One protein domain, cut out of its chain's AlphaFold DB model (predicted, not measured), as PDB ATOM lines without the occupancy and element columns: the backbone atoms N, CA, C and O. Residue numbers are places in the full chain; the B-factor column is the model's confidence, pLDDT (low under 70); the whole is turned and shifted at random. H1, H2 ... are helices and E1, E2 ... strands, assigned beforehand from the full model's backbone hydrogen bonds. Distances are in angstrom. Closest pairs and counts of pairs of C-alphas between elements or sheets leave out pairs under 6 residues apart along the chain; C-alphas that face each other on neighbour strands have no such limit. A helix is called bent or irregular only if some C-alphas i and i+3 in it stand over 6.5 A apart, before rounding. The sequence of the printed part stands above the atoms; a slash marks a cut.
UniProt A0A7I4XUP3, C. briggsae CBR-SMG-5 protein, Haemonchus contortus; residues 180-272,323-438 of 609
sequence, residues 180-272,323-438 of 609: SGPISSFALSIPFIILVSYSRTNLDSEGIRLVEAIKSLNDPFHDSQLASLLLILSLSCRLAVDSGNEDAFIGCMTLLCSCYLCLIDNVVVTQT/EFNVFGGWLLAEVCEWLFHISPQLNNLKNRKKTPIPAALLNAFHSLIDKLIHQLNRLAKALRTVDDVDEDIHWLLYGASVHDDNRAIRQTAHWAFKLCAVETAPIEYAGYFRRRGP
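Overview. This is residues 180 to 272 and 323 to 438 of the 609 residues of the protein "C. briggsae CBR-SMG-5 protein" of Haemonchus contortus (UniProt A0A7I4XUP3). Five helical parts, H1, H2, H3, H4 and H5a, make an up-and-down bundle, each running against the one before it in the chain; H9 packs side by side with H5a, and H6 packs aslant on H4. The small hairpin of E1 and E2 fills the space between H6 and H9, while the arm H5b turns off at the end of H5a. The printed part has 209 residues, with nine named helices and then two strands, which form one antiparallel sheet, E1 - E2; the class is mostly helix. It is compact, with a radius of gyration of the C-alphas of 16.4 A and spans of 47 by 45 by 29 A.

Along the chain. H1, residues 182 to 195, begins at C-alpha 182 (-12.143, 33.800, -14.971) and is 20.1 A long. H2 is residues 200 to 215, 22.2 A, H3 residues 224 to 242, 28.5 A, and H4 residues 246 to 266, 31.0 A. H4 is irregular: C-alphas 262 and 265 are 7.1 A apart. H5, residues 326 to 351, was assigned as one helix by its hydrogen bonds but is bent, C-alphas 341 and 344 being 6.7 A apart; its arms are H5a, residues 326 to 341, 23.1 A, and H5b, residues 344 to 351, 10.8 A. H6 is residues 359 to 378, 29.0 A, H7 residues 380 to 384, H8 residues 392 to 398 and H9 residues 405 to 421, 24.9 A. E1 is residues 427 to 429, and E2, residues 433 to 435, ends at C-alpha 435 (-26.977, 50.644, 12.620).

Arrangement. H1 and H2, a helical hairpin, touch at Ile 193 and Leu 203, their closest C-alphas, 6.4 A apart. The hub, H4, touches H2 at a shallow tilt of 11 degrees, the same way, closest C-alphas Val 211 and Cys 259, 5.8 A. H4 touches H6 at a steep tilt of 38 degrees, closest C-alphas Thr 254 and Leu 361, 5.7 A. H5a touches H9, closest C-alphas Ala 333 and Thr 412, 3.9 A, at a shallow tilt of 22 degrees. H7 touches H9; H8 is close to H9 but not clearly touching. N 428 and O 434, 2.9 A apart, are within hydrogen-bond range across E1 and E2. Every O i to N i+4 pair is within range in H2, H5a, H5b, H6, H8 and H9, but 8 of 10 in H1, 14 of 15 in H3, 15 of 17 in H4 and 0 of 1 in H7, where 1 of 2 O i to N i+3 pairs is.

Size, cuts and confidence. C-alphas 272 and 354, the farthest apart, are 50.4 A apart. Residues 273 to 322 are cut out, a gap of 9.6 A between C-alphas 272 and 323. No link printed whole is long. Mean pLDDT of the printed part is 87.2; 16 residues are under 70, among them 269 to 272.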
ATOM      1  N   SER A 180      -4.849  31.384 -14.948       86.06
ATOM      2  CA  SER A 180      -5.924  30.445 -15.257       86.06
ATOM      3  C   SER A 180      -7.194  30.773 -14.467       86.06
ATOM      4  O   SER A 180      -7.160  31.024 -13.261       86.06
ATOM      5  N   GLY A 181      -8.334  30.717 -15.158       84.44
ATOM      6  CA  GLY A 181      -9.659  30.884 -14.567       84.44
ATOM      7  C   GLY A 181     -10.198  32.322 -14.633       84.44
ATOM      8  O   GLY A 181      -9.433  33.285 -14.529       84.44
ATOM      9  N   PRO A 182     -11.525  32.486 -14.803       84.69
ATOM     10  CA  PRO A 182     -12.143  33.800 -14.971       84.69
ATOM     11  C   PRO A 182     -11.966  34.688 -13.731       84.69
ATOM     12  O   PRO A 182     -11.605  35.852 -13.873       84.69
ATOM     13  N   ILE A 183     -12.131  34.137 -12.521       89.31
ATOM     14  CA  ILE A 183     -12.003  34.878 -11.252       89.31
ATOM     15  C   ILE A 183     -10.578  35.409 -11.052       89.31
ATOM     16  O   ILE A 183     -10.392  36.598 -10.791       89.31
ATOM     17  N   SER A 184      -9.562  34.569 -11.267       89.62
ATOM     18  CA  SER A 184      -8.153  34.968 -11.184       89.62
ATOM     19  C   SER A 184      -7.810  36.083 -12.174       89.62
ATOM     20  O   SER A 184      -7.060  36.996 -11.836       89.62
ATOM     21  N   SER A 185      -8.374  36.047 -13.390       93.31
ATOM     22  CA  SER A 185      -8.141  37.088 -14.400       93.31
ATOM     23  C   SER A 185      -8.630  38.461 -13.937       93.31
ATOM     24  O   SER A 185      -7.939  39.456 -14.159       93.31
ATOM     25  N   PHE A 186      -9.782  38.525 -13.259       95.31
ATOM     26  CA  PHE A 186     -10.297  39.777 -12.699       95.31
ATOM     27  C   PHE A 186      -9.407  40.337 -11.583       95.31
ATOM     28  O   PHE A 186      -9.331  41.555 -11.422       95.31
ATOM     29  N   ALA A 187      -8.679  39.475 -10.862       92.31
ATOM     30  CA  ALA A 187      -7.752  39.890  -9.806       92.31
ATOM     31  C   ALA A 187      -6.522  40.638 -10.341       92.31
ATOM     32  O   ALA A 187      -5.826  41.300  -9.574       92.31
ATOM     33  N   LEU A 188      -6.260  40.561 -11.649       94.88
ATOM     34  CA  LEU A 188      -5.227  41.342 -12.325       94.88
ATOM     35  C   LEU A 188      -5.848  42.509 -13.107       94.88
ATOM     36  O   LEU A 188      -5.395  43.646 -12.968       94.88
ATOM     37  N   SER A 189      -6.899  42.261 -13.900       95.44
ATOM     38  CA  SER A 189      -7.444  43.264 -14.827       95.44
ATOM     39  C   SER A 189      -8.141  44.437 -14.130       95.44
ATOM     40  O   SER A 189      -7.932  45.590 -14.511       95.44
ATOM     41  N   ILE A 190      -8.942  44.183 -13.093       97.12
ATOM     42  CA  ILE A 190      -9.715  45.238 -12.425       97.12
ATOM     43  C   ILE A 190      -8.814  46.147 -11.576       97.12
ATOM     44  O   ILE A 190      -8.918  47.366 -11.731       97.12
ATOM     45  N   PRO A 191      -7.888  45.632 -10.740       97.25
ATOM     46  CA  PRO A 191      -6.914  46.482 -10.055       97.25
ATOM     47  C   PRO A 191      -6.066  47.315 -11.017       97.25
ATOM     48  O   PRO A 191      -5.807  48.483 -10.733       97.25
ATOM     49  N   PHE A 192      -5.684  46.767 -12.177       96.94
ATOM     50  CA  PHE A 192      -4.999  47.533 -13.218       96.94
ATOM     51  C   PHE A 192      -5.846  48.714 -13.715       96.94
ATOM     52  O   PHE A 192      -5.349  49.841 -13.776       96.94
ATOM     53  N   ILE A 193      -7.134  48.489 -14.004       97.25
ATOM     54  CA  ILE A 193      -8.054  49.569 -14.382       97.25
ATOM     55  C   ILE A 193      -8.138  50.603 -13.258       97.25
ATOM     56  O   ILE A 193      -7.960  51.783 -13.522       97.25
ATOM     57  N   ILE A 194      -8.361  50.191 -12.009       97.00
ATOM     58  CA  ILE A 194      -8.527  51.116 -10.876       97.00
ATOM     59  C   ILE A 194      -7.272  51.975 -10.659       97.00
ATOM     60  O   ILE A 194      -7.381  53.178 -10.427       97.00
ATOM     61  N   LEU A 195      -6.089  51.362 -10.718       96.12
ATOM     62  CA  LEU A 195      -4.851  51.961 -10.217       96.12
ATOM     63  C   LEU A 195      -3.940  52.546 -11.300       96.12
ATOM     64  O   LEU A 195      -3.116  53.406 -10.994       96.12
ATOM     65  N   VAL A 196      -4.037  52.074 -12.544       94.56
ATOM     66  CA  VAL A 196      -3.090  52.430 -13.614       94.56
ATOM     67  C   VAL A 196      -3.780  53.119 -14.784       94.56
ATOM     68  O   VAL A 196      -3.288  54.141 -15.257       94.56
ATOM     69  N   SER A 197      -4.903  52.580 -15.260       94.69
ATOM     70  CA  SER A 197      -5.551  53.032 -16.499       94.69
ATOM     71  C   SER A 197      -7.019  53.408 -16.288       94.69
ATOM     72  O   SER A 197      -7.888  52.984 -17.058       94.69
ATOM     73  N   TYR A 198      -7.307  54.149 -15.218       95.38
ATOM     74  CA  TYR A 198      -8.683  54.384 -14.792       95.38
ATOM     75  C   TYR A 198      -9.545  54.992 -15.894       95.38
ATOM     76  O   TYR A 198      -9.275  56.067 -16.426       95.38
ATOM     77  N   SER A 199     -10.620  54.273 -16.199       94.81
ATOM     78  CA  SER A 199     -11.716  54.708 -17.043       94.81
ATOM     79  C   SER A 199     -12.995  54.146 -16.450       94.81
ATOM     80  O   SER A 199     -13.118  52.932 -16.268       94.81
ATOM     81  N   ARG A 200     -13.956  55.029 -16.168       92.62
ATOM     82  CA  ARG A 200     -15.245  54.641 -15.592       92.62
ATOM     83  C   ARG A 200     -15.966  53.613 -16.463       92.62
ATOM     84  O   ARG A 200     -16.446  52.620 -15.940       92.62
ATOM     85  N   THR A 201     -15.965  53.796 -17.784       94.75
ATOM     86  CA  THR A 201     -16.621  52.861 -18.712       94.75
ATOM     87  C   THR A 201     -15.990  51.475 -18.675       94.75
ATOM     88  O   THR A 201     -16.711  50.485 -18.716       94.75
ATOM     89  N   ASN A 202     -14.659  51.403 -18.571       95.81
ATOM     90  CA  ASN A 202     -13.937  50.130 -18.533       95.81
ATOM     91  C   ASN A 202     -14.155  49.415 -17.198       95.81
ATOM     92  O   ASN A 202     -14.324  48.197 -17.171       95.81
ATOM     93  N   LEU A 203     -14.162  50.170 -16.093       96.62
ATOM     94  CA  LEU A 203     -14.443  49.616 -14.773       96.62
ATOM     95  C   LEU A 203     -15.889  49.122 -14.682       96.62
ATOM     96  O   LEU A 203     -16.112  48.025 -14.186       96.62
ATOM     97  N   ASP A 204     -16.849  49.889 -15.199       94.44
ATOM     98  CA  ASP A 204     -18.256  49.493 -15.235       94.44
ATOM     99  C   ASP A 204     -18.439  48.224 -16.091       94.44
ATOM    100  O   ASP A 204     -19.094  47.278 -15.654       94.44
ATOM    101  N   SER A 205     -17.811  48.144 -17.274       95.94
ATOM    102  CA  SER A 205     -17.920  46.968 -18.148       95.94
ATOM    103  C   SER A 205     -17.284  45.711 -17.551       95.94
ATOM    104  O   SER A 205     -17.913  44.655 -17.538       95.94
ATOM    105  N   GLU A 206     -16.052  45.802 -17.037       95.88
ATOM    106  CA  GLU A 206     -15.387  44.652 -16.404       95.88
ATOM    107  C   GLU A 206     -16.042  44.287 -15.067       95.88
ATOM    108  O   GLU A 206     -16.136  43.112 -14.723       95.88
ATOM    109  N   GLY A 207     -16.568  45.277 -14.344       95.69
ATOM    110  CA  GLY A 207     -17.322  45.076 -13.115       95.69
ATOM    111  C   GLY A 207     -18.610  44.284 -13.333       95.69
ATOM    112  O   GLY A 207     -18.886  43.354 -12.576       95.69
ATOM    113  N   ILE A 208     -19.369  44.585 -14.394       95.44
ATOM    114  CA  ILE A 208     -20.554  43.798 -14.778       95.44
ATOM    115  C   ILE A 208     -20.156  42.349 -15.075       95.44
ATOM    116  O   ILE A 208     -20.764  41.432 -14.523       95.44
ATOM    117  N   ARG A 209     -19.093  42.139 -15.863       96.38
ATOM    118  CA  ARG A 209     -18.588  40.793 -16.187       96.38
ATOM    119  C   ARG A 209     -18.171  40.015 -14.942       96.38
ATOM    120  O   ARG A 209     -18.462  38.824 -14.855       96.38
ATOM    121  N   LEU A 210     -17.523  40.666 -13.975       95.88
ATOM    122  CA  LEU A 210     -17.179  40.038 -12.700       95.88
ATOM    123  C   LEU A 210     -18.436  39.644 -11.918       95.88
ATOM    124  O   LEU A 210     -18.534  38.517 -11.442       95.88
ATOM    125  N   VAL A 211     -19.408  40.547 -11.780       94.81
ATOM    126  CA  VAL A 211     -20.647  40.267 -11.038       94.81
ATOM    127  C   VAL A 211     -21.433  39.122 -11.683       94.81
ATOM    128  O   VAL A 211     -21.957  38.264 -10.974       94.81
ATOM    129  N   GLU A 212     -21.501  39.069 -13.012       93.81
ATOM    130  CA  GLU A 212     -22.097  37.949 -13.747       93.81
ATOM    131  C   GLU A 212     -21.320  36.648 -13.538       93.81
ATOM    132  O   GLU A 212     -21.933  35.617 -13.258       93.81
ATOM    133  N   ALA A 213     -19.985  36.697 -13.586       92.94
ATOM    134  CA  ALA A 213     -19.141  35.541 -13.305       92.94
ATOM    135  C   ALA A 213     -19.395  34.999 -11.891       92.94
ATOM    136  O   ALA A 213     -19.621  33.802 -11.744       92.94
ATOM    137  N   ILE A 214     -19.463  35.868 -10.874       91.69
ATOM    138  CA  ILE A 214     -19.781  35.484  -9.490       91.69
ATOM    139  C   ILE A 214     -21.157  34.814  -9.407       91.69
ATOM    140  O   ILE A 214     -21.286  33.758  -8.795       91.69
ATOM    141  N   LYS A 215     -22.185  35.393 -10.041       90.06
ATOM    142  CA  LYS A 215     -23.544  34.821 -10.058       90.06
ATOM    143  C   LYS A 215     -23.624  33.477 -10.782       90.06
ATOM    144  O   LYS A 215     -24.521  32.695 -10.493       90.06
ATOM    145  N   SER A 216     -22.727  33.233 -11.737       89.00
ATOM    146  CA  SER A 216     -22.666  31.983 -12.499       89.00
ATOM    147  C   SER A 216     -21.933  30.848 -11.776       89.00
ATOM    148  O   SER A 216     -21.955  29.715 -12.255       89.00
ATOM    149  N   LEU A 217     -21.278  31.127 -10.643       85.94
ATOM    150  CA  LEU A 217     -20.631  30.093  -9.841       85.94
ATOM    151  C   LEU A 217     -21.697  29.189  -9.210       85.94
ATOM    152  O   LEU A 217     -22.560  29.661  -8.475       85.94
ATOM    153  N   ASN A 218     -21.601  27.881  -9.469       77.06
ATOM    154  CA  ASN A 218     -22.488  26.878  -8.864       77.06
ATOM    155  C   ASN A 218     -22.369  26.865  -7.335       77.06
ATOM    156  O   ASN A 218     -23.366  26.692  -6.642       77.06
ATOM    157  N   ASP A 219     -21.148  27.055  -6.829       77.38
ATOM    158  CA  ASP A 219     -20.864  27.213  -5.409       77.38
ATOM    159  C   ASP A 219     -19.766  28.277  -5.218       77.38
ATOM    160  O   ASP A 219     -18.571  27.966  -5.289       77.38
ATOM    161  N   PRO A 220     -20.141  29.555  -5.021       75.88
ATOM    162  CA  PRO A 220     -19.174  30.641  -4.882       75.88
ATOM    163  C   PRO A 220     -18.302  30.502  -3.628       75.88
ATOM    164  O   PRO A 220     -17.236  31.104  -3.559       75.88
ATOM    165  N   PHE A 221     -18.735  29.709  -2.648       73.62
ATOM    166  CA  PHE A 221     -18.056  29.547  -1.367       73.62
ATOM    167  C   PHE A 221     -16.992  28.448  -1.378       73.62
ATOM    168  O   PHE A 221     -16.202  28.346  -0.443       73.62
ATOM    169  N   HIS A 222     -16.916  27.668  -2.457       71.19
ATOM    170  CA  HIS A 222     -15.825  26.724  -2.695       71.19
ATOM    171  C   HIS A 222     -14.742  27.285  -3.634       71.19
ATOM    172  O   HIS A 222     -13.687  26.667  -3.798       71.19
ATOM    173  N   ASP A 223     -14.947  28.470  -4.224       74.94
ATOM    174  CA  ASP A 223     -13.934  29.125  -5.053       74.94
ATOM    175  C   ASP A 223     -12.891  29.842  -4.180       74.94
ATOM    176  O   ASP A 223     -13.053  30.995  -3.779       74.94
ATOM    177  N   SER A 224     -11.776  29.155  -3.914       70.00
ATOM    178  CA  SER A 224     -10.649  29.684  -3.126       70.00
ATOM    179  C   SER A 224     -10.089  31.034  -3.610       70.00
ATOM    180  O   SER A 224      -9.459  31.751  -2.830       70.00
ATOM    181  N   GLN A 225     -10.294  31.401  -4.880       80.00
ATOM    182  CA  GLN A 225      -9.750  32.629  -5.462       80.00
ATOM    183  C   GLN A 225     -10.682  33.825  -5.270       80.00
ATOM    184  O   GLN A 225     -10.212  34.964  -5.266       80.00
ATOM    185  N   LEU A 226     -11.983  33.599  -5.065       87.06
ATOM    186  CA  LEU A 226     -12.962  34.675  -4.941       87.06
ATOM    187  C   LEU A 226     -12.715  35.550  -3.703       87.06
ATOM    188  O   LEU A 226     -12.714  36.775  -3.816       87.06
ATOM    189  N   ALA A 227     -12.438  34.960  -2.538       82.94
ATOM    190  CA  ALA A 227     -12.141  35.743  -1.335       82.94
ATOM    191  C   ALA A 227     -10.843  36.560  -1.486       82.94
ATOM    192  O   ALA A 227     -10.777  37.719  -1.078       82.94
ATOM    193  N   SER A 228      -9.831  35.984  -2.144       86.50
ATOM    194  CA  SER A 228      -8.580  36.685  -2.457       86.50
ATOM    195  C   SER A 228      -8.798  37.847  -3.430       86.50
ATOM    196  O   SER A 228      -8.229  38.920  -3.237       86.50
ATOM    197  N   LEU A 229      -9.652  37.666  -4.443       92.56
ATOM    198  CA  LEU A 229     -10.055  38.728  -5.364       92.56
ATOM    199  C   LEU A 229     -10.737  39.884  -4.625       92.56
ATOM    200  O   LEU A 229     -10.350  41.033  -4.828       92.56
ATOM    201  N   LEU A 230     -11.729  39.602  -3.776       92.94
ATOM    202  CA  LEU A 230     -12.451  40.643  -3.031       92.94
ATOM    203  C   LEU A 230     -11.495  41.451  -2.150       92.94
ATOM    204  O   LEU A 230     -11.484  42.679  -2.240       92.94
ATOM    205  N   LEU A 231     -10.585  40.766  -1.452       92.19
ATOM    206  CA  LEU A 231      -9.535  41.413  -0.674       92.19
ATOM    207  C   LEU A 231      -8.651  42.311  -1.557       92.19
ATOM    208  O   LEU A 231      -8.420  43.467  -1.224       92.19
ATOM    209  N   ILE A 232      -8.197  41.834  -2.719       95.81
ATOM    210  CA  ILE A 232      -7.417  42.640  -3.677       95.81
ATOM    211  C   ILE A 232      -8.189  43.887  -4.136       95.81
ATOM    212  O   ILE A 232      -7.605  44.971  -4.240       95.81
ATOM    213  N   LEU A 233      -9.491  43.766  -4.398       97.19
ATOM    214  CA  LEU A 233     -10.340  44.896  -4.775       97.19
ATOM    215  C   LEU A 233     -10.503  45.886  -3.614       97.19
ATOM    216  O   LEU A 233     -10.374  47.090  -3.833       97.19
ATOM    217  N   SER A 234     -10.692  45.402  -2.385       96.06
ATOM    218  CA  SER A 234     -10.705  46.218  -1.166       96.06
ATOM    219  C   SER A 234      -9.388  46.988  -0.994       96.06
ATOM    220  O   SER A 234      -9.398  48.213  -0.860       96.06
ATOM    221  N   LEU A 235      -8.237  46.319  -1.128       97.06
ATOM    222  CA  LEU A 235      -6.911  46.954  -1.100       97.06
ATOM    223  C   LEU A 235      -6.749  48.013  -2.202       97.06
ATOM    224  O   LEU A 235      -6.228  49.102  -1.950       97.06
ATOM    225  N   SER A 236      -7.218  47.716  -3.414       97.62
ATOM    226  CA  SER A 236      -7.185  48.644  -4.552       97.62
ATOM    227  C   SER A 236      -8.057  49.876  -4.298       97.62
ATOM    228  O   SER A 236      -7.657  50.990  -4.628       97.62
ATOM    229  N   CYS A 237      -9.212  49.697  -3.650       96.56
ATOM    230  CA  CYS A 237     -10.095  50.779  -3.216       96.56
ATOM    231  C   CYS A 237      -9.377  51.738  -2.251       96.56
ATOM    232  O   CYS A 237      -9.452  52.959  -2.418       96.56
ATOM    233  N   ARG A 238      -8.633  51.188  -1.278       95.44
ATOM    234  CA  ARG A 238      -7.835  51.974  -0.318       95.44
ATOM    235  C   ARG A 238      -6.735  52.775  -1.018       95.44
ATOM    236  O   ARG A 238      -6.623  53.978  -0.811       95.44
ATOM    237  N   LEU A 239      -5.974  52.149  -1.918       95.69
ATOM    238  CA  LEU A 239      -4.935  52.865  -2.670       95.69
ATOM    239  C   LEU A 239      -5.506  53.938  -3.604       95.69
ATOM    240  O   LEU A 239      -4.892  54.994  -3.762       95.69
ATOM    241  N   ALA A 240      -6.674  53.703  -4.206       94.69
ATOM    242  CA  ALA A 240      -7.329  54.694  -5.054       94.69
ATOM    243  C   ALA A 240      -7.632  55.983  -4.271       94.69
ATOM    244  O   ALA A 240      -7.306  57.072  -4.750       94.69
ATOM    245  N   VAL A 241      -8.168  55.871  -3.049       90.75
ATOM    246  CA  VAL A 241      -8.439  57.053  -2.217       90.75
ATOM    247  C   VAL A 241      -7.157  57.713  -1.699       90.75
ATOM    248  O   VAL A 241      -7.062  58.940  -1.749       90.75
ATOM    249  N   ASP A 242      -6.137  56.936  -1.315       89.81
ATOM    250  CA  ASP A 242      -4.841  57.470  -0.860       89.81
ATOM    251  C   ASP A 242      -4.088  58.212  -1.978       89.81
ATOM    252  O   ASP A 242      -3.396  59.201  -1.726       89.81
ATOM    253  N   SER A 243      -4.266  57.789  -3.233       89.00
ATOM    254  CA  SER A 243      -3.733  58.487  -4.412       89.00
ATOM    255  C   SER A 243      -4.502  59.766  -4.783       89.00
ATOM    256  O   SER A 243      -4.069  60.512  -5.662       89.00
ATOM    257  N   GLY A 244      -5.638  60.034  -4.127       88.19
ATOM    258  CA  GLY A 244      -6.509  61.177  -4.404       88.19
ATOM    259  C   GLY A 244      -7.438  61.000  -5.611       88.19
ATOM    260  O   GLY A 244      -8.067  61.970  -6.034       88.19
ATOM    261  N   ASN A 245      -7.553  59.791  -6.169       91.31
ATOM    262  CA  ASN A 245      -8.449  59.500  -7.286       91.31
ATOM    263  C   ASN A 245      -9.868  59.171  -6.779       91.31
ATOM    264  O   ASN A 245     -10.258  58.006  -6.664       91.31
ATOM    265  N   GLU A 246     -10.637  60.216  -6.451       91.06
ATOM    266  CA  GLU A 246     -11.995  60.097  -5.893       91.06
ATOM    267  C   GLU A 246     -12.963  59.349  -6.826       91.06
ATOM    268  O   GLU A 246     -13.784  58.565  -6.350       91.06
ATOM    269  N   ASP A 247     -12.847  59.528  -8.145       91.56
ATOM    270  CA  ASP A 247     -13.706  58.835  -9.109       91.56
ATOM    271  C   ASP A 247     -13.424  57.329  -9.131       91.56
ATOM    272  O   ASP A 247     -14.362  56.531  -9.069       91.56
ATOM    273  N   ALA A 248     -12.147  56.928  -9.172       94.06
ATOM    274  CA  ALA A 248     -11.768  55.515  -9.100       94.06
ATOM    275  C   ALA A 248     -12.177  54.880  -7.774       94.06
ATOM    276  O   ALA A 248     -12.649  53.742  -7.749       94.06
ATOM    277  N   PHE A 249     -12.063  55.638  -6.683       94.88
ATOM    278  CA  PHE A 249     -12.561  55.234  -5.380       94.88
ATOM    279  C   PHE A 249     -14.079  54.973  -5.400       94.88
ATOM    280  O   PHE A 249     -14.512  53.884  -5.024       94.88
ATOM    281  N   ILE A 250     -14.894  55.912  -5.901       93.62
ATOM    282  CA  ILE A 250     -16.359  55.760  -6.008       93.62
ATOM    283  C   ILE A 250     -16.738  54.577  -6.912       93.62
ATOM    284  O   ILE A 250     -17.638  53.800  -6.573       93.62
ATOM    285  N   GLY A 251     -16.061  54.420  -8.053       94.50
ATOM    286  CA  GLY A 251     -16.281  53.300  -8.968       94.50
ATOM    287  C   GLY A 251     -15.980  51.954  -8.304       94.50
ATOM    288  O   GLY A 251     -16.814  51.050  -8.315       94.50
ATOM    289  N   CYS A 252     -14.831  51.847  -7.632       96.00
ATOM    290  CA  CYS A 252     -14.433  50.639  -6.914       96.00
ATOM    291  C   CYS A 252     -15.382  50.314  -5.745       96.00
ATOM    292  O   CYS A 252     -15.802  49.168  -5.598       96.00
ATOM    293  N   MET A 253     -15.808  51.321  -4.972       95.38
ATOM    294  CA  MET A 253     -16.827  51.170  -3.923       95.38
ATOM    295  C   MET A 253     -18.138  50.592  -4.469       95.38
ATOM    296  O   MET A 253     -18.750  49.726  -3.841       95.38
ATOM    297  N   THR A 254     -18.571  51.068  -5.638       95.38
ATOM    298  CA  THR A 254     -19.800  50.604  -6.301       95.38
ATOM    299  C   THR A 254     -19.681  49.147  -6.734       95.38
ATOM    300  O   THR A 254     -20.601  48.355  -6.502       95.38
ATOM    301  N   LEU A 255     -18.533  48.776  -7.305       96.75
ATOM    302  CA  LEU A 255     -18.233  47.399  -7.684       96.75
ATOM    303  C   LEU A 255     -18.230  46.469  -6.466       96.75
ATOM    304  O   LEU A 255     -18.955  45.480  -6.466       96.75
ATOM    305  N   LEU A 256     -17.490  46.817  -5.408       96.81
ATOM    306  CA  LEU A 256     -17.421  46.026  -4.174       96.81
ATOM    307  C   LEU A 256     -18.804  45.830  -3.547       96.81
ATOM    308  O   LEU A 256     -19.182  44.698  -3.254       96.81
ATOM    309  N   CYS A 257     -19.614  46.894  -3.436       96.56
ATOM    310  CA  CYS A 257     -20.999  46.769  -2.966       96.56
ATOM    311  C   CYS A 257     -21.792  45.754  -3.801       96.56
ATOM    312  O   CYS A 257     -22.514  44.929  -3.246       96.56
ATOM    313  N   SER A 258     -21.650  45.802  -5.127       95.62
ATOM    314  CA  SER A 258     -22.353  44.900  -6.044       95.62
ATOM    315  C   SER A 258     -21.895  43.449  -5.881       95.62
ATOM    316  O   SER A 258     -22.738  42.555  -5.813       95.62
ATOM    317  N   CYS A 259     -20.586  43.208  -5.755       95.31
ATOM    318  CA  CYS A 259     -20.024  41.882  -5.501       95.31
ATOM    319  C   CYS A 259     -20.522  41.305  -4.170       95.31
ATOM    320  O   CYS A 259     -21.049  40.193  -4.144       95.31
ATOM    321  N   TYR A 260     -20.439  42.069  -3.076       95.06
ATOM    322  CA  TYR A 260     -20.877  41.590  -1.764       95.06
ATOM    323  C   TYR A 260     -22.372  41.346  -1.684       95.06
ATOM    324  O   TYR A 260     -22.787  40.341  -1.115       95.06
ATOM    325  N   LEU A 261     -23.195  42.217  -2.272       94.19
ATOM    326  CA  LEU A 261     -24.645  42.023  -2.290       94.19
ATOM    327  C   LEU A 261     -25.049  40.720  -2.991       94.19
ATOM    328  O   LEU A 261     -26.050  40.126  -2.605       94.19
ATOM    329  N   CYS A 262     -24.270  40.250  -3.972       91.50
ATOM    330  CA  CYS A 262     -24.517  38.966  -4.635       91.50
ATOM    331  C   CYS A 262     -24.167  37.751  -3.764       91.50
ATOM    332  O   CYS A 262     -24.651  36.656  -4.034       91.50
ATOM    333  N   LEU A 263     -23.317  37.926  -2.751       91.06
ATOM    334  CA  LEU A 263     -22.756  36.835  -1.954       91.06
ATOM    335  C   LEU A 263     -23.337  36.767  -0.541       91.06
ATOM    336  O   LEU A 263     -23.535  35.682  -0.006       91.06
ATOM    337  N   ILE A 264     -23.624  37.916   0.069       89.62
ATOM    338  CA  ILE A 264     -23.903  38.022   1.505       89.62
ATOM    339  C   ILE A 264     -25.191  37.313   1.937       89.62
ATOM    340  O   ILE A 264     -25.275  36.816   3.058       89.62
ATOM    341  N   ASP A 265     -26.186  37.231   1.054       82.88
ATOM    342  CA  ASP A 265     -27.429  36.504   1.332       82.88
ATOM    343  C   ASP A 265     -27.225  34.987   1.306       82.88
ATOM    344  O   ASP A 265     -27.920  34.262   2.013       82.88
ATOM    345  N   ASN A 266     -26.243  34.512   0.534       80.88
ATOM    346  CA  ASN A 266     -25.962  33.087   0.389       80.88
ATOM    347  C   ASN A 266     -25.133  32.544   1.566       80.88
ATOM    348  O   ASN A 266     -24.967  31.334   1.686       80.88
ATOM    349  N   VAL A 267     -24.622  33.410   2.452       80.50
ATOM    350  CA  VAL A 267     -23.877  32.983   3.641       80.50
ATOM    351  C   VAL A 267     -24.809  32.191   4.562       80.50
ATOM    352  O   VAL A 267     -25.727  32.737   5.185       80.50
ATOM    353  N   VAL A 268     -24.569  30.880   4.636       71.50
ATOM    354  CA  VAL A 268     -25.300  29.962   5.509       71.50
ATOM    355  C   VAL A 268     -24.654  29.977   6.890       71.50
ATOM    356  O   VAL A 268     -23.494  29.612   7.057       71.50
ATOM    357  N   VAL A 269     -25.431  30.407   7.883       63.41
ATOM    358  CA  VAL A 269     -25.070  30.346   9.300       63.41
ATOM    359  C   VAL A 269     -26.008  29.362   9.984       63.41
ATOM    360  O   VAL A 269     -27.172  29.695  10.236       63.41
ATOM    361  N   THR A 270     -25.511  28.166  10.268       54.34
ATOM    362  CA  THR A 270     -26.169  27.161  11.104       54.34
ATOM    363  C   THR A 270     -25.603  27.286  12.518       54.34
ATOM    364  O   THR A 270     -24.399  27.190  12.748       54.34
ATOM    365  N   GLN A 271     -26.464  27.599  13.484       52.09
ATOM    366  CA  GLN A 271     -26.150  27.430  14.902       52.09
ATOM    367  C   GLN A 271     -26.980  26.255  15.397       52.09
ATOM    368  O   GLN A 271     -28.169  26.180  15.096       52.09
ATOM    369  N   THR A 272     -26.373  25.353  16.166       38.81
ATOM    370  CA  THR A 272     -27.122  24.317  16.875       38.81
ATOM    371  C   THR A 272     -28.095  24.991  17.842       38.81
ATOM    372  O   THR A 272     -27.693  25.666  18.796       38.81
ATOM    373  N   GLU A 323     -22.501  22.049   9.517       52.69
ATOM    374  CA  GLU A 323     -21.197  22.721   9.441       52.69
ATOM    375  C   GLU A 323     -21.308  24.241   9.223       52.69
ATOM    376  O   GLU A 323     -22.121  24.726   8.434       52.69
ATOM    377  N   PHE A 324     -20.446  25.008   9.896       62.16
ATOM    378  CA  PHE A 324     -20.246  26.430   9.621       62.16
ATOM    379  C   PHE A 324     -19.609  26.607   8.235       62.16
ATOM    380  O   PHE A 324     -18.550  26.044   7.964       62.16
ATOM    381  N   ASN A 325     -20.204  27.431   7.365       72.81
ATOM    382  CA  ASN A 325     -19.591  27.752   6.077       72.81
ATOM    383  C   ASN A 325     -18.362  28.662   6.288       72.81
ATOM    384  O   ASN A 325     -18.477  29.883   6.413       72.81
ATOM    385  N   VAL A 326     -17.183  28.037   6.301       73.56
ATOM    386  CA  VAL A 326     -15.849  28.641   6.481       73.56
ATOM    387  C   VAL A 326     -15.636  29.853   5.590       73.56
ATOM    388  O   VAL A 326     -15.187  30.908   6.038       73.56
ATOM    389  N   PHE A 327     -15.994  29.723   4.314       75.25
ATOM    390  CA  PHE A 327     -15.844  30.802   3.355       75.25
ATOM    391  C   PHE A 327     -16.811  31.950   3.650       75.25
ATOM    392  O   PHE A 327     -16.434  33.113   3.526       75.25
ATOM    393  N   GLY A 328     -18.029  31.646   4.102       82.38
ATOM    394  CA  GLY A 328     -18.954  32.643   4.632       82.38
ATOM    395  C   GLY A 328     -18.320  33.487   5.742       82.38
ATOM    396  O   GLY A 328     -18.434  34.712   5.718       82.38
ATOM    397  N   GLY A 329     -17.573  32.864   6.658       85.69
ATOM    398  CA  GLY A 329     -16.777  33.571   7.668       85.69
ATOM    399  C   GLY A 329     -15.706  34.485   7.067       85.69
ATOM    400  O   GLY A 329     -15.623  35.665   7.419       85.69
ATOM    401  N   TRP A 330     -14.929  33.982   6.104       86.75
ATOM    402  CA  TRP A 330     -13.907  34.778   5.418       86.75
ATOM    403  C   TRP A 330     -14.483  35.985   4.674       86.75
ATOM    404  O   TRP A 330     -13.932  37.080   4.772       86.75
ATOM    405  N   LEU A 331     -15.616  35.810   3.993       89.62
ATOM    406  CA  LEU A 331     -16.334  36.894   3.331       89.62
ATOM    407  C   LEU A 331     -16.788  37.955   4.339       89.62
ATOM    408  O   LEU A 331     -16.577  39.144   4.124       89.62
ATOM    409  N   LEU A 332     -17.397  37.544   5.455       91.12
ATOM    410  CA  LEU A 332     -17.852  38.483   6.482       91.12
ATOM    411  C   LEU A 332     -16.683  39.236   7.129       91.12
ATOM    412  O   LEU A 332     -16.802  40.433   7.388       91.12
ATOM    413  N   ALA A 333     -15.560  38.556   7.367       91.00
ATOM    414  CA  ALA A 333     -14.337  39.168   7.872       91.00
ATOM    415  C   ALA A 333     -13.805  40.241   6.914       91.00
ATOM    416  O   ALA A 333     -13.508  41.356   7.337       91.00
ATOM    417  N   GLU A 334     -13.743  39.917   5.626       91.38
ATOM    418  CA  GLU A 334     -13.220  40.793   4.582       91.38
ATOM    419  C   GLU A 334     -14.122  42.020   4.350       91.38
ATOM    420  O   GLU A 334     -13.622  43.145   4.329       91.38
ATOM    421  N   VAL A 335     -15.453  41.852   4.343       94.12
ATOM    422  CA  VAL A 335     -16.398  42.986   4.308       94.12
ATOM    423  C   VAL A 335     -16.220  43.888   5.534       94.12
ATOM    424  O   VAL A 335     -16.259  45.115   5.412       94.12
ATOM    425  N   CYS A 336     -16.029  43.311   6.727       95.12
ATOM    426  CA  CYS A 336     -15.823  44.094   7.946       95.12
ATOM    427  C   CYS A 336     -14.498  44.870   7.916       95.12
ATOM    428  O   CYS A 336     -14.491  46.050   8.272       95.12
ATOM    429  N   GLU A 337     -13.402  44.253   7.460       93.81
ATOM    430  CA  GLU A 337     -12.106  44.922   7.272       93.81
ATOM    431  C   GLU A 337     -12.218  46.066   6.254       93.81
ATOM    432  O   GLU A 337     -11.781  47.193   6.509       93.81
ATOM    433  N   TRP A 338     -12.843  45.802   5.105       95.19
ATOM    434  CA  TRP A 338     -13.061  46.814   4.080       95.19
ATOM    435  C   TRP A 338     -13.827  48.010   4.651       95.19
ATOM    436  O   TRP A 338     -13.359  49.147   4.564       95.19
ATOM    437  N   LEU A 339     -14.957  47.767   5.321       95.81
ATOM    438  CA  LEU A 339     -15.738  48.826   5.960       95.81
ATOM    439  C   LEU A 339     -14.949  49.570   7.040       95.81
ATOM    440  O   LEU A 339     -15.122  50.785   7.168       95.81
ATOM    441  N   PHE A 340     -14.088  48.882   7.792       95.12
ATOM    442  CA  PHE A 340     -13.266  49.484   8.840       95.12
ATOM    443  C   PHE A 340     -12.344  50.559   8.257       95.12
ATOM    444  O   PHE A 340     -12.326  51.689   8.749       95.12
ATOM    445  N   HIS A 341     -11.661  50.257   7.152       93.62
ATOM    446  CA  HIS A 341     -10.772  51.221   6.500       93.62
ATOM    447  C   HIS A 341     -11.509  52.279   5.674       93.62
ATOM    448  O   HIS A 341     -11.058  53.423   5.592       93.62
ATOM    449  N   ILE A 342     -12.636  51.924   5.053       92.75
ATOM    450  CA  ILE A 342     -13.298  52.793   4.077       92.75
ATOM    451  C   ILE A 342     -14.308  53.757   4.697       92.75
ATOM    452  O   ILE A 342     -14.550  54.827   4.138       92.75
ATOM    453  N   SER A 343     -14.877  53.432   5.862       92.19
ATOM    454  CA  SER A 343     -15.885  54.282   6.514       92.19
ATOM    455  C   SER A 343     -15.367  55.691   6.845       92.19
ATOM    456  O   SER A 343     -16.068  56.655   6.517       92.19
ATOM    457  N   PRO A 344     -14.154  55.871   7.415       91.94
ATOM    458  CA  PRO A 344     -13.586  57.205   7.624       91.94
ATOM    459  C   PRO A 344     -13.410  57.980   6.313       91.94
ATOM    460  O   PRO A 344     -13.740  59.164   6.236       91.94
ATOM    461  N   GLN A 345     -12.949  57.302   5.258       90.75
ATOM    462  CA  GLN A 345     -12.699  57.908   3.949       90.75
ATOM    463  C   GLN A 345     -13.996  58.344   3.264       90.75
ATOM    464  O   GLN A 345     -14.103  59.470   2.777       90.75
ATOM    465  N   LEU A 346     -15.029  57.500   3.306       88.81
ATOM    466  CA  LEU A 346     -16.353  57.821   2.786       88.81
ATOM    467  C   LEU A 346     -16.995  58.987   3.550       88.81
ATOM    468  O   LEU A 346     -17.633  59.842   2.938       88.81
ATOM    469  N   ASN A 347     -16.823  59.051   4.875       87.69
ATOM    470  CA  ASN A 347     -17.318  60.169   5.678       87.69
ATOM    471  C   ASN A 347     -16.589  61.480   5.336       87.69
ATOM    472  O   ASN A 347     -17.221  62.518   5.142       87.69
ATOM    473  N   ASN A 348     -15.265  61.423   5.170       87.94
ATOM    474  CA  ASN A 348     -14.471  62.562   4.710       87.94
ATOM    475  C   ASN A 348     -14.924  63.053   3.331       87.94
ATOM    476  O   ASN A 348     -15.053  64.261   3.128       87.94
ATOM    477  N   LEU A 349     -15.213  62.138   2.403       85.25
ATOM    478  CA  LEU A 349     -15.714  62.476   1.074       85.25
ATOM    479  C   LEU A 349     -17.110  63.112   1.133       85.25
ATOM    480  O   LEU A 349     -17.326  64.139   0.501       85.25
ATOM    481  N   LYS A 350     -18.032  62.584   1.953       82.12
ATOM    482  CA  LYS A 350     -19.363  63.189   2.184       82.12
ATOM    483  C   LYS A 350     -19.272  64.645   2.646       82.12
ATOM    484  O   LYS A 350     -20.086  65.471   2.243       82.12
ATOM    485  N   ASN A 351     -18.276  64.959   3.471       79.00
ATOM    486  CA  ASN A 351     -18.062  66.309   3.991       79.00
ATOM    487  C   ASN A 351     -17.422  67.253   2.956       79.00
ATOM    488  O   ASN A 351     -17.565  68.476   3.047       79.00
ATOM    489  N   ARG A 352     -16.734  66.712   1.945       76.00
ATOM    490  CA  ARG A 352     -16.112  67.478   0.861       76.00
ATOM    491  C   ARG A 352     -17.126  67.688  -0.269       76.00
ATOM    492  O   ARG A 352     -17.378  66.805  -1.072       76.00
ATOM    493  N   LYS A 353     -17.655  68.907  -0.406       62.56
ATOM    494  CA  LYS A 353     -18.652  69.290  -1.438       62.56
ATOM    495  C   LYS A 353     -18.194  69.166  -2.913       62.56
ATOM    496  O   LYS A 353     -18.918  69.625  -3.789       62.56
ATOM    497  N   LYS A 354     -16.998  68.636  -3.208       66.81
ATOM    498  CA  LYS A 354     -16.404  68.641  -4.560       66.81
ATOM    499  C   LYS A 354     -17.006  67.589  -5.492       66.81
ATOM    500  O   LYS A 354     -17.281  67.916  -6.641       66.81
ATOM    501  N   THR A 355     -17.246  66.382  -4.988       65.75
ATOM    502  CA  THR A 355     -17.696  65.249  -5.806       65.75
ATOM    503  C   THR A 355     -18.942  64.647  -5.162       65.75
ATOM    504  O   THR A 355     -18.848  64.066  -4.078       65.75
ATOM    505  N   PRO A 356     -20.140  64.814  -5.754       77.69
ATOM    506  CA  PRO A 356     -21.354  64.266  -5.172       77.69
ATOM    507  C   PRO A 356     -21.320  62.740  -5.259       77.69
ATOM    508  O   PRO A 356     -21.192  62.163  -6.338       77.69
ATOM    509  N   ILE A 357     -21.467  62.079  -4.112       86.19
ATOM    510  CA  ILE A 357     -21.566  60.621  -4.062       86.19
ATOM    511  C   ILE A 357     -22.899  60.210  -4.708       86.19
ATOM    512  O   ILE A 357     -23.951  60.696  -4.276       86.19
ATOM    513  N   PRO A 358     -22.898  59.311  -5.710       89.69
ATOM    514  CA  PRO A 358     -24.127  58.877  -6.364       89.69
ATOM    515  C   PRO A 358     -25.132  58.274  -5.372       89.69
ATOM    516  O   PRO A 358     -24.786  57.403  -4.573       89.69
ATOM    517  N   ALA A 359     -26.405  58.671  -5.463       88.06
ATOM    518  CA  ALA A 359     -27.463  58.138  -4.596       88.06
ATOM    519  C   ALA A 359     -27.609  56.609  -4.720       88.06
ATOM    520  O   ALA A 359     -27.829  55.923  -3.725       88.06
ATOM    521  N   ALA A 360     -27.414  56.069  -5.928       89.31
ATOM    522  CA  ALA A 360     -27.414  54.629  -6.176       89.31
ATOM    523  C   ALA A 360     -26.343  53.893  -5.350       89.31
ATOM    524  O   ALA A 360     -26.639  52.858  -4.756       89.31
ATOM    525  N   LEU A 361     -25.134  54.462  -5.244       92.62
ATOM    526  CA  LEU A 361     -24.066  53.909  -4.410       92.62
ATOM    527  C   LEU A 361     -24.458  53.941  -2.929       92.62
ATOM    528  O   LEU A 361     -24.315  52.936  -2.243       92.62
ATOM    529  N   LEU A 362     -24.998  55.058  -2.429       90.44
ATOM    530  CA  LEU A 362     -25.439  55.146  -1.030       90.44
ATOM    531  C   LEU A 362     -26.536  54.127  -0.702       90.44
ATOM    532  O   LEU A 362     -26.505  53.522   0.368       90.44
ATOM    533  N   ASN A 363     -27.474  53.901  -1.622       91.25
ATOM    534  CA  ASN A 363     -28.526  52.901  -1.460       91.25
ATOM    535  C   ASN A 363     -27.959  51.475  -1.435       91.25
ATOM    536  O   ASN A 363     -28.313  50.698  -0.549       91.25
ATOM    537  N   ALA A 364     -27.050  51.144  -2.359       93.75
ATOM    538  CA  ALA A 364     -26.381  49.843  -2.385       93.75
ATOM    539  C   ALA A 364     -25.556  49.611  -1.110       93.75
ATOM    540  O   ALA A 364     -25.672  48.562  -0.479       93.75
ATOM    541  N   PHE A 365     -24.804  50.624  -0.680       94.19
ATOM    542  CA  PHE A 365     -24.031  50.604   0.556       94.19
ATOM    543  C   PHE A 365     -24.931  50.363   1.772       94.19
ATOM    544  O   PHE A 365     -24.686  49.457   2.558       94.19
ATOM    545  N   HIS A 366     -26.022  51.118   1.914       92.69
ATOM    546  CA  HIS A 366     -26.977  50.924   3.004       92.69
ATOM    547  C   HIS A 366     -27.614  49.528   2.995       92.69
ATOM    548  O   HIS A 366     -27.734  48.934   4.062       92.69
ATOM    549  N   SER A 367     -27.983  49.003   1.825       94.94
ATOM    550  CA  SER A 367     -28.511  47.640   1.687       94.94
ATOM    551  C   SER A 367     -27.495  46.590   2.146       94.94
ATOM    552  O   SER A 367     -27.835  45.671   2.894       94.94
ATOM    553  N   LEU A 368     -26.225  46.766   1.768       96.25
ATOM    554  CA  LEU A 368     -25.140  45.890   2.195       96.25
ATOM    555  C   LEU A 368     -24.959  45.917   3.717       96.25
ATOM    556  O   LEU A 368     -24.839  44.860   4.329       96.25
ATOM    557  N   ILE A 369     -24.995  47.103   4.334       95.50
ATOM    558  CA  ILE A 369     -24.905  47.241   5.794       95.50
ATOM    559  C   ILE A 369     -26.039  46.491   6.500       95.50
ATOM    560  O   ILE A 369     -25.776  45.790   7.475       95.50
ATOM    561  N   ASP A 370     -27.281  46.591   6.022       93.81
ATOM    562  CA  ASP A 370     -28.408  45.883   6.647       93.81
ATOM    563  C   ASP A 370     -28.248  44.363   6.568       93.81
ATOM    564  O   ASP A 370     -28.458  43.661   7.562       93.81
ATOM    565  N   LYS A 371     -27.827  43.853   5.405       95.06
ATOM    566  CA  LYS A 371     -27.563  42.422   5.204       95.06
ATOM    567  C   LYS A 371     -26.388  41.936   6.050       95.06
ATOM    568  O   LYS A 371     -26.480  40.877   6.667       95.06
ATOM    569  N   LEU A 372     -25.325  42.732   6.158       95.50
ATOM    570  CA  LEU A 372     -24.183  42.429   7.017       95.50
ATOM    571  C   LEU A 372     -24.591  42.365   8.488       95.50
ATOM    572  O   LEU A 372     -24.282  41.389   9.162       95.50
ATOM    573  N   ILE A 373     -25.331  43.363   8.981       94.38
ATOM    574  CA  ILE A 373     -25.858  43.366  10.351       94.38
ATOM    575  C   ILE A 373     -26.696  42.111  10.608       94.38
ATOM    576  O   ILE A 373     -26.588  41.507  11.677       94.38
ATOM    577  N   HIS A 374     -27.536  41.712   9.651       92.62
ATOM    578  CA  HIS A 374     -28.336  40.499   9.772       92.62
ATOM    579  C   HIS A 374     -27.452  39.252   9.933       92.62
ATOM    580  O   HIS A 374     -27.643  38.501  10.890       92.62
ATOM    581  N   GLN A 375     -26.444  39.072   9.073       91.56
ATOM    582  CA  GLN A 375     -25.534  37.923   9.145       91.56
ATOM    583  C   GLN A 375     -24.670  37.922  10.417       91.56
ATOM    584  O   GLN A 375     -24.560  36.898  11.091       91.56
ATOM    585  N   LEU A 376     -24.125  39.073  10.820       92.19
ATOM    586  CA  LEU A 376     -23.355  39.193  12.063       92.19
ATOM    587  C   LEU A 376     -24.205  38.881  13.299       92.19
ATOM    588  O   LEU A 376     -23.726  38.242  14.234       92.19
ATOM    589  N   ASN A 377     -25.480  39.282  13.310       91.25
ATOM    590  CA  ASN A 377     -26.395  38.937  14.397       91.25
ATOM    591  C   ASN A 377     -26.709  37.442  14.447       91.25
ATOM    592  O   ASN A 377     -26.759  36.890  15.545       91.25
ATOM    593  N   ARG A 378     -26.846  36.774  13.293       87.56
ATOM    594  CA  ARG A 378     -26.963  35.308  13.241       87.56
ATOM    595  C   ARG A 378     -25.738  34.616  13.833       87.56
ATOM    596  O   ARG A 378     -25.890  33.544  14.395       87.56
ATOM    597  N   LEU A 379     -24.553  35.228  13.765       86.00
ATOM    598  CA  LEU A 379     -23.307  34.713  14.349       86.00
ATOM    599  C   LEU A 379     -22.986  35.257  15.748       86.00
ATOM    600  O   LEU A 379     -22.007  34.831  16.356       86.00
ATOM    601  N   ALA A 380     -23.797  36.156  16.310       85.31
ATOM    602  CA  ALA A 380     -23.398  36.956  17.471       85.31
ATOM    603  C   ALA A 380     -23.069  36.146  18.733       85.31
ATOM    604  O   ALA A 380     -22.378  36.666  19.608       85.31
ATOM    605  N   LYS A 381     -23.573  34.915  18.862       82.75
ATOM    606  CA  LYS A 381     -23.208  33.997  19.949       82.75
ATOM    607  C   LYS A 381     -21.803  33.428  19.742       82.75
ATOM    608  O   LYS A 381     -20.970  33.585  20.625       82.75
ATOM    609  N   ALA A 382     -21.533  32.860  18.566       82.69
ATOM    610  CA  ALA A 382     -20.226  32.306  18.207       82.69
ATOM    611  C   ALA A 382     -19.113  33.367  18.224       82.69
ATOM    612  O   ALA A 382     -18.024  33.114  18.727       82.69
ATOM    613  N   LEU A 383     -19.398  34.587  17.753       84.25
ATOM    614  CA  LEU A 383     -18.412  35.677  17.740       84.25
ATOM    615  C   LEU A 383     -18.020  36.150  19.150       84.25
ATOM    616  O   LEU A 383     -16.926  36.666  19.330       84.25
ATOM    617  N   ARG A 384     -18.896  35.989  20.154       81.38
ATOM    618  CA  ARG A 384     -18.616  36.385  21.549       81.38
ATOM    619  C   ARG A 384     -17.748  35.390  22.307       81.38
ATOM    620  O   ARG A 384     -17.181  35.756  23.328       81.38
ATOM    621  N   THR A 385     -17.719  34.138  21.867       77.50
ATOM    622  CA  THR A 385     -16.992  33.052  22.541       77.50
ATOM    623  C   THR A 385     -15.572  32.874  22.016       77.50
ATOM    624  O   THR A 385     -14.869  31.982  22.471       77.50
ATOM    625  N   VAL A 386     -15.173  33.677  21.031       76.75
ATOM    626  CA  VAL A 386     -13.824  33.670  20.473       76.75
ATOM    627  C   VAL A 386     -12.863  34.379  21.425       76.75
ATOM    628  O   VAL A 386     -13.130  35.507  21.839       76.75
ATOM    629  N   ASP A 387     -11.734  33.735  21.716       71.56
ATOM    630  CA  ASP A 387     -10.623  34.346  22.442       71.56
ATOM    631  C   ASP A 387      -9.984  35.492  21.643       71.56
ATOM    632  O   ASP A 387      -9.873  35.436  20.415       71.56
ATOM    633  N   ASP A 388      -9.527  36.521  22.358       63.69
ATOM    634  CA  ASP A 388      -8.793  37.651  21.785       63.69
ATOM    635  C   ASP A 388      -7.384  37.195  21.368       63.69
ATOM    636  O   ASP A 388      -6.459  37.116  22.179       63.69
ATOM    637  N   VAL A 389      -7.247  36.806  20.100       65.06
ATOM    638  CA  VAL A 389      -5.979  36.422  19.469       65.06
ATOM    639  C   VAL A 389      -5.582  37.515  18.477       65.06
ATOM    640  O   VAL A 389      -6.434  38.068  17.779       65.06
ATOM    641  N   ASP A 390      -4.281  37.812  18.394       66.81
ATOM    642  CA  ASP A 390      -3.710  38.713  17.385       66.81
ATOM    643  C   ASP A 390      -3.838  38.103  15.971       66.81
ATOM    644  O   ASP A 390      -2.953  37.418  15.442       66.81
ATOM    645  N   GLU A 391      -5.016  38.303  15.383       80.75
ATOM    646  CA  GLU A 391      -5.389  37.846  14.044       80.75
ATOM    647  C   GLU A 391      -5.008  38.866  12.953       80.75
ATOM    648  O   GLU A 391      -5.088  38.537  11.768       80.75
ATOM    649  N   ASP A 392      -4.549  40.076  13.303       85.00
ATOM    650  CA  ASP A 392      -4.183  41.117  12.326       85.00
ATOM    651  C   ASP A 392      -3.030  40.659  11.436       85.00
ATOM    652  O   ASP A 392      -3.126  40.652  10.206       85.00
ATOM    653  N   ILE A 393      -1.929  40.237  12.058       87.81
ATOM    654  CA  ILE A 393      -0.712  39.829  11.351       87.81
ATOM    655  C   ILE A 393      -0.994  38.612  10.466       87.81
ATOM    656  O   ILE A 393      -0.573  38.556   9.307       87.81
ATOM    657  N   HIS A 394      -1.742  37.640  10.987       85.25
ATOM    658  CA  HIS A 394      -2.115  36.447  10.238       85.25
ATOM    659  C   HIS A 394      -3.021  36.791   9.048       85.25
ATOM    660  O   HIS A 394      -2.878  36.203   7.969       85.25
ATOM    661  N   TRP A 395      -3.949  37.736   9.209       88.06
ATOM    662  CA  TRP A 395      -4.785  38.239   8.120       88.06
ATOM    663  C   TRP A 395      -3.958  38.946   7.047       88.06
ATOM    664  O   TRP A 395      -4.113  38.667   5.859       88.06
ATOM    665  N   LEU A 396      -3.009  39.792   7.445       90.12
ATOM    666  CA  LEU A 396      -2.119  40.488   6.517       90.12
ATOM    667  C   LEU A 396      -1.225  39.516   5.740       90.12
ATOM    668  O   LEU A 396      -1.038  39.674   4.531       90.12
ATOM    669  N   LEU A 397      -0.691  38.485   6.395       87.81
ATOM    670  CA  LEU A 397       0.202  37.521   5.754       87.81
ATOM    671  C   LEU A 397      -0.531  36.548   4.834       87.81
ATOM    672  O   LEU A 397      -0.063  36.315   3.720       87.81
ATOM    673  N   TYR A 398      -1.677  36.020   5.257       84.31
ATOM    674  CA  TYR A 398      -2.327  34.898   4.570       84.31
ATOM    675  C   TYR A 398      -3.678  35.257   3.942       84.31
ATOM    676  O   TYR A 398      -4.127  34.562   3.035       84.31
ATOM    677  N   GLY A 399      -4.321  36.345   4.367       83.00
ATOM    678  CA  GLY A 399      -5.679  36.697   3.951       83.00
ATOM    679  C   GLY A 399      -6.672  35.557   4.192       83.00
ATOM    680  O   GLY A 399      -6.491  34.721   5.085       83.00
ATOM    681  N   ALA A 400      -7.695  35.500   3.344       76.38
ATOM    682  CA  ALA A 400      -8.650  34.401   3.277       76.38
ATOM    683  C   ALA A 400      -8.049  33.204   2.515       76.38
ATOM    684  O   ALA A 400      -8.305  33.024   1.328       76.38
ATOM    685  N   SER A 401      -7.193  32.411   3.163       64.75
ATOM    686  CA  SER A 401      -6.607  31.218   2.520       64.75
ATOM    687  C   SER A 401      -6.219  30.083   3.472       64.75
ATOM    688  O   SER A 401      -5.431  29.210   3.116       64.75
ATOM    689  N   VAL A 402      -6.786  30.037   4.678       59.28
ATOM    690  CA  VAL A 402      -6.536  28.925   5.607       59.28
ATOM    691  C   VAL A 402      -7.817  28.119   5.764       59.28
ATOM    692  O   VAL A 402      -8.861  28.674   6.095       59.28
ATOM    693  N   HIS A 403      -7.733  26.811   5.515       60.25
ATOM    694  CA  HIS A 403      -8.801  25.825   5.733       60.25
ATOM    695  C   HIS A 403      -9.077  25.592   7.238       60.25
ATOM    696  O   HIS A 403      -9.203  24.457   7.679       60.25
ATOM    697  N   ASP A 404      -9.070  26.661   8.040       70.75
ATOM    698  CA  ASP A 404      -9.330  26.638   9.479       70.75
ATOM    699  C   ASP A 404     -10.646  27.371   9.749       70.75
ATOM    700  O   ASP A 404     -10.712  28.603   9.795       70.75
ATOM    701  N   ASP A 405     -11.695  26.574   9.914       70.38
ATOM    702  CA  ASP A 405     -13.071  26.981  10.189       70.38
ATOM    703  C   ASP A 405     -13.151  27.884  11.418       70.38
ATOM    704  O   ASP A 405     -13.832  28.915  11.413       70.38
ATOM    705  N   ASN A 406     -12.393  27.537  12.461       77.56
ATOM    706  CA  ASN A 406     -12.349  28.327  13.680       77.56
ATOM    707  C   ASN A 406     -11.713  29.682  13.393       77.56
ATOM    708  O   ASN A 406     -12.210  30.702  13.866       77.56
ATOM    709  N   ARG A 407     -10.649  29.721  12.585       81.56
ATOM    710  CA  ARG A 407      -9.989  30.979  12.229       81.56
ATOM    711  C   ARG A 407     -10.891  31.911  11.436       81.56
ATOM    712  O   ARG A 407     -10.870  33.107  11.706       81.56
ATOM    713  N   ALA A 408     -11.702  31.393  10.519       83.19
ATOM    714  CA  ALA A 408     -12.653  32.222   9.783       83.19
ATOM    715  C   ALA A 408     -13.601  32.965  10.742       83.19
ATOM    716  O   ALA A 408     -13.740  34.183  10.638       83.19
ATOM    717  N   ILE A 409     -14.163  32.267  11.739       85.38
ATOM    718  CA  ILE A 409     -15.011  32.874  12.782       85.38
ATOM    719  C   ILE A 409     -14.218  33.880  13.620       85.38
ATOM    720  O   ILE A 409     -14.717  34.979  13.881       85.38
ATOM    721  N   ARG A 410     -12.987  33.537  14.029       86.38
ATOM    722  CA  ARG A 410     -12.143  34.448  14.818       86.38
ATOM    723  C   ARG A 410     -11.843  35.736  14.067       86.38
ATOM    724  O   ARG A 410     -11.988  36.822  14.624       86.38
ATOM    725  N   GLN A 411     -11.520  35.624  12.785       88.12
ATOM    726  CA  GLN A 411     -11.262  36.764  11.922       88.12
ATOM    727  C   GLN A 411     -12.517  37.622  11.719       88.12
ATOM    728  O   GLN A 411     -12.430  38.852  11.758       88.12
ATOM    729  N   THR A 412     -13.689  36.996  11.537       90.38
ATOM    730  CA  THR A 412     -14.962  37.724  11.469       90.38
ATOM    731  C   THR A 412     -15.208  38.495  12.761       90.38
ATOM    732  O   THR A 412     -15.549  39.674  12.705       90.38
ATOM    733  N   ALA A 413     -15.022  37.856  13.922       90.81
ATOM    734  CA  ALA A 413     -15.225  38.486  15.224       90.81
ATOM    735  C   ALA A 413     -14.291  39.687  15.390       90.81
ATOM    736  O   ALA A 413     -14.752  40.796  15.666       90.81
ATOM    737  N   HIS A 414     -13.000  39.479  15.125       91.50
ATOM    738  CA  HIS A 414     -11.965  40.496  15.214       91.50
ATOM    739  C   HIS A 414     -12.318  41.753  14.401       91.50
ATOM    740  O   HIS A 414     -12.413  42.854  14.952       91.50
ATOM    741  N   TRP A 415     -12.593  41.602  13.099       92.88
ATOM    742  CA  TRP A 415     -12.908  42.747  12.241       92.88
ATOM    743  C   TRP A 415     -14.278  43.362  12.525       92.88
ATOM    744  O   TRP A 415     -14.411  44.584  12.462       92.88
ATOM    745  N   ALA A 416     -15.292  42.567  12.880       94.00
ATOM    746  CA  ALA A 416     -16.618  43.089  13.207       94.00
ATOM    747  C   ALA A 416     -16.587  43.980  14.459       94.00
ATOM    748  O   ALA A 416     -17.188  45.060  14.466       94.00
ATOM    749  N   PHE A 417     -15.867  43.571  15.508       92.69
ATOM    750  CA  PHE A 417     -15.735  44.376  16.722       92.69
ATOM    751  C   PHE A 417     -14.837  45.599  16.512       92.69
ATOM    752  O   PHE A 417     -15.207  46.689  16.956       92.69
ATOM    753  N   LYS A 418     -13.735  45.477  15.758       92.69
ATOM    754  CA  LYS A 418     -12.928  46.642  15.353       92.69
ATOM    755  C   LYS A 418     -13.728  47.658  14.547       92.69
ATOM    756  O   LYS A 418     -13.651  48.851  14.829       92.69
ATOM    757  N   LEU A 419     -14.539  47.205  13.591       94.69
ATOM    758  CA  LEU A 419     -15.445  48.071  12.838       94.69
ATOM    759  C   LEU A 419     -16.398  48.824  13.775       94.69
ATOM    760  O   LEU A 419     -16.578  50.030  13.627       94.69
ATOM    761  N   CYS A 420     -16.971  48.142  14.770       93.31
ATOM    762  CA  CYS A 420     -17.869  48.763  15.747       93.31
ATOM    763  C   CYS A 420     -17.175  49.793  16.656       93.31
ATOM    764  O   CYS A 420     -17.855  50.663  17.204       93.31
ATOM    765  N   ALA A 421     -15.853  49.716  16.819       91.44
ATOM    766  CA  ALA A 421     -15.077  50.691  17.583       91.44
ATOM    767  C   ALA A 421     -14.829  52.001  16.811       91.44
ATOM    768  O   ALA A 421     -14.539  53.028  17.420       91.44
ATOM    769  N   VAL A 422     -14.972  52.000  15.480       91.44
ATOM    770  CA  VAL A 422     -14.781  53.197  14.649       91.44
ATOM    771  C   VAL A 422     -16.020  54.095  14.710       91.44
ATOM    772  O   VAL A 422     -17.123  53.688  14.347       91.44
ATOM    773  N   GLU A 423     -15.844  55.357  15.103       88.56
ATOM    774  CA  GLU A 423     -16.951  56.320  15.250       88.56
ATOM    775  C   GLU A 423     -17.689  56.603  13.936       88.56
ATOM    776  O   GLU A 423     -18.910  56.756  13.914       88.56
ATOM    777  N   THR A 424     -16.957  56.645  12.821       89.56
ATOM    778  CA  THR A 424     -17.520  56.884  11.486       89.56
ATOM    779  C   THR A 424     -18.138  55.636  10.857       89.56
ATOM    780  O   THR A 424     -18.685  55.725   9.757       89.56
ATOM    781  N   ALA A 425     -18.015  54.465  11.493       91.88
ATOM    782  CA  ALA A 425     -18.560  53.230  10.954       91.88
ATOM    783  C   ALA A 425     -20.093  53.214  11.029       91.88
ATOM    784  O   ALA A 425     -20.678  53.664  12.018       91.88
ATOM    785  N   PRO A 426     -20.769  52.634  10.022       90.94
ATOM    786  CA  PRO A 426     -22.227  52.585   9.975       90.94
ATOM    787  C   PRO A 426     -22.845  51.581  10.964       90.94
ATOM    788  O   PRO A 426     -24.069  51.541  11.096       90.94
ATOM    789  N   ILE A 427     -22.027  50.771  11.645       94.12
ATOM    790  CA  ILE A 427     -22.444  49.699  12.556       94.12
ATOM    791  C   ILE A 427     -21.892  49.979  13.959       94.12
ATOM    792  O   ILE A 427     -20.779  50.481  14.118       94.12
ATOM    793  N   GLU A 428     -22.677  49.641  14.977       93.62
ATOM    794  CA  GLU A 428     -22.255  49.600  16.374       93.62
ATOM    795  C   GLU A 428     -22.742  48.316  17.058       93.62
ATOM    796  O   GLU A 428     -23.704  47.678  16.612       93.62
ATOM    797  N   TYR A 429     -22.095  47.958  18.166       91.50
ATOM    798  CA  TYR A 429     -22.451  46.796  18.972       91.50
ATOM    799  C   TYR A 429     -22.979  47.226  20.345       91.50
ATOM    800  O   TYR A 429     -22.271  47.858  21.124       91.50
ATOM    801  N   ALA A 430     -24.228  46.867  20.650       88.00
ATOM    802  CA  ALA A 430     -24.903  47.180  21.915       88.00
ATOM    803  C   ALA A 430     -25.616  45.933  22.473       88.00
ATOM    804  O   ALA A 430     -26.830  45.918  22.676       88.00
ATOM    805  N   GLY A 431     -24.868  44.833  22.611       85.12
ATOM    806  CA  GLY A 431     -25.406  43.498  22.916       85.12
ATOM    807  C   GLY A 431     -25.961  42.757  21.693       85.12
ATOM    808  O   GLY A 431     -26.219  41.559  21.768       85.12
ATOM    809  N   TYR A 432     -26.102  43.450  20.566       90.81
ATOM    810  CA  TYR A 432     -26.325  42.936  19.218       90.81
ATOM    811  C   TYR A 432     -25.802  43.982  18.218       90.81
ATOM    812  O   TYR A 432     -25.634  45.153  18.579       90.81
ATOM    813  N   PHE A 433     -25.529  43.577  16.979       93.62
ATOM    814  CA  PHE A 433     -25.098  44.484  15.917       93.62
ATOM    815  C   PHE A 433     -26.289  45.300  15.415       93.62
ATOM    816  O   PHE A 433     -27.356  44.751  15.126       93.62
ATOM    817  N   ARG A 434     -26.131  46.617  15.299       93.50
ATOM    818  CA  ARG A 434     -27.175  47.513  14.784       93.50
ATOM    819  C   ARG A 434     -26.573  48.683  14.022       93.50
ATOM    820  O   ARG A 434     -25.384  48.967  14.157       93.50
ATOM    821  N   ARG A 435     -27.400  49.386  13.242       92.12
ATOM    822  CA  ARG A 435     -26.977  50.644  12.620       92.12
ATOM    823  C   ARG A 435     -26.597  51.646  13.700       92.12
ATOM    824  O   ARG A 435     -27.344  51.821  14.665       92.12
ATOM    825  N   ARG A 436     -25.474  52.330  13.494       88.31
ATOM    826  CA  ARG A 436     -25.075  53.457  14.329       88.31
ATOM    827  C   ARG A 436     -26.097  54.579  14.163       88.31
ATOM    828  O   ARG A 436     -26.427  54.974  13.043       88.31
ATOM    829  N   GLY A 437     -26.635  55.046  15.287       73.19
ATOM    830  CA  GLY A 437     -27.553  56.180  15.300       73.19
ATOM    831  C   GLY A 437     -26.853  57.477  14.869       73.19
ATOM    832  O   GLY A 437     -25.626  57.566  14.947       73.19
ATOM    833  N   PRO A 438     -27.605  58.500  14.430       65.69
ATOM    834  CA  PRO A 438     -27.037  59.828  14.242       65.69
ATOM    835  C   PRO A 438     -26.393  60.307  15.549       65.69
ATOM    836  O   PRO A 438     -26.909  60.023  16.633       65.69
TER     837      PRO A 438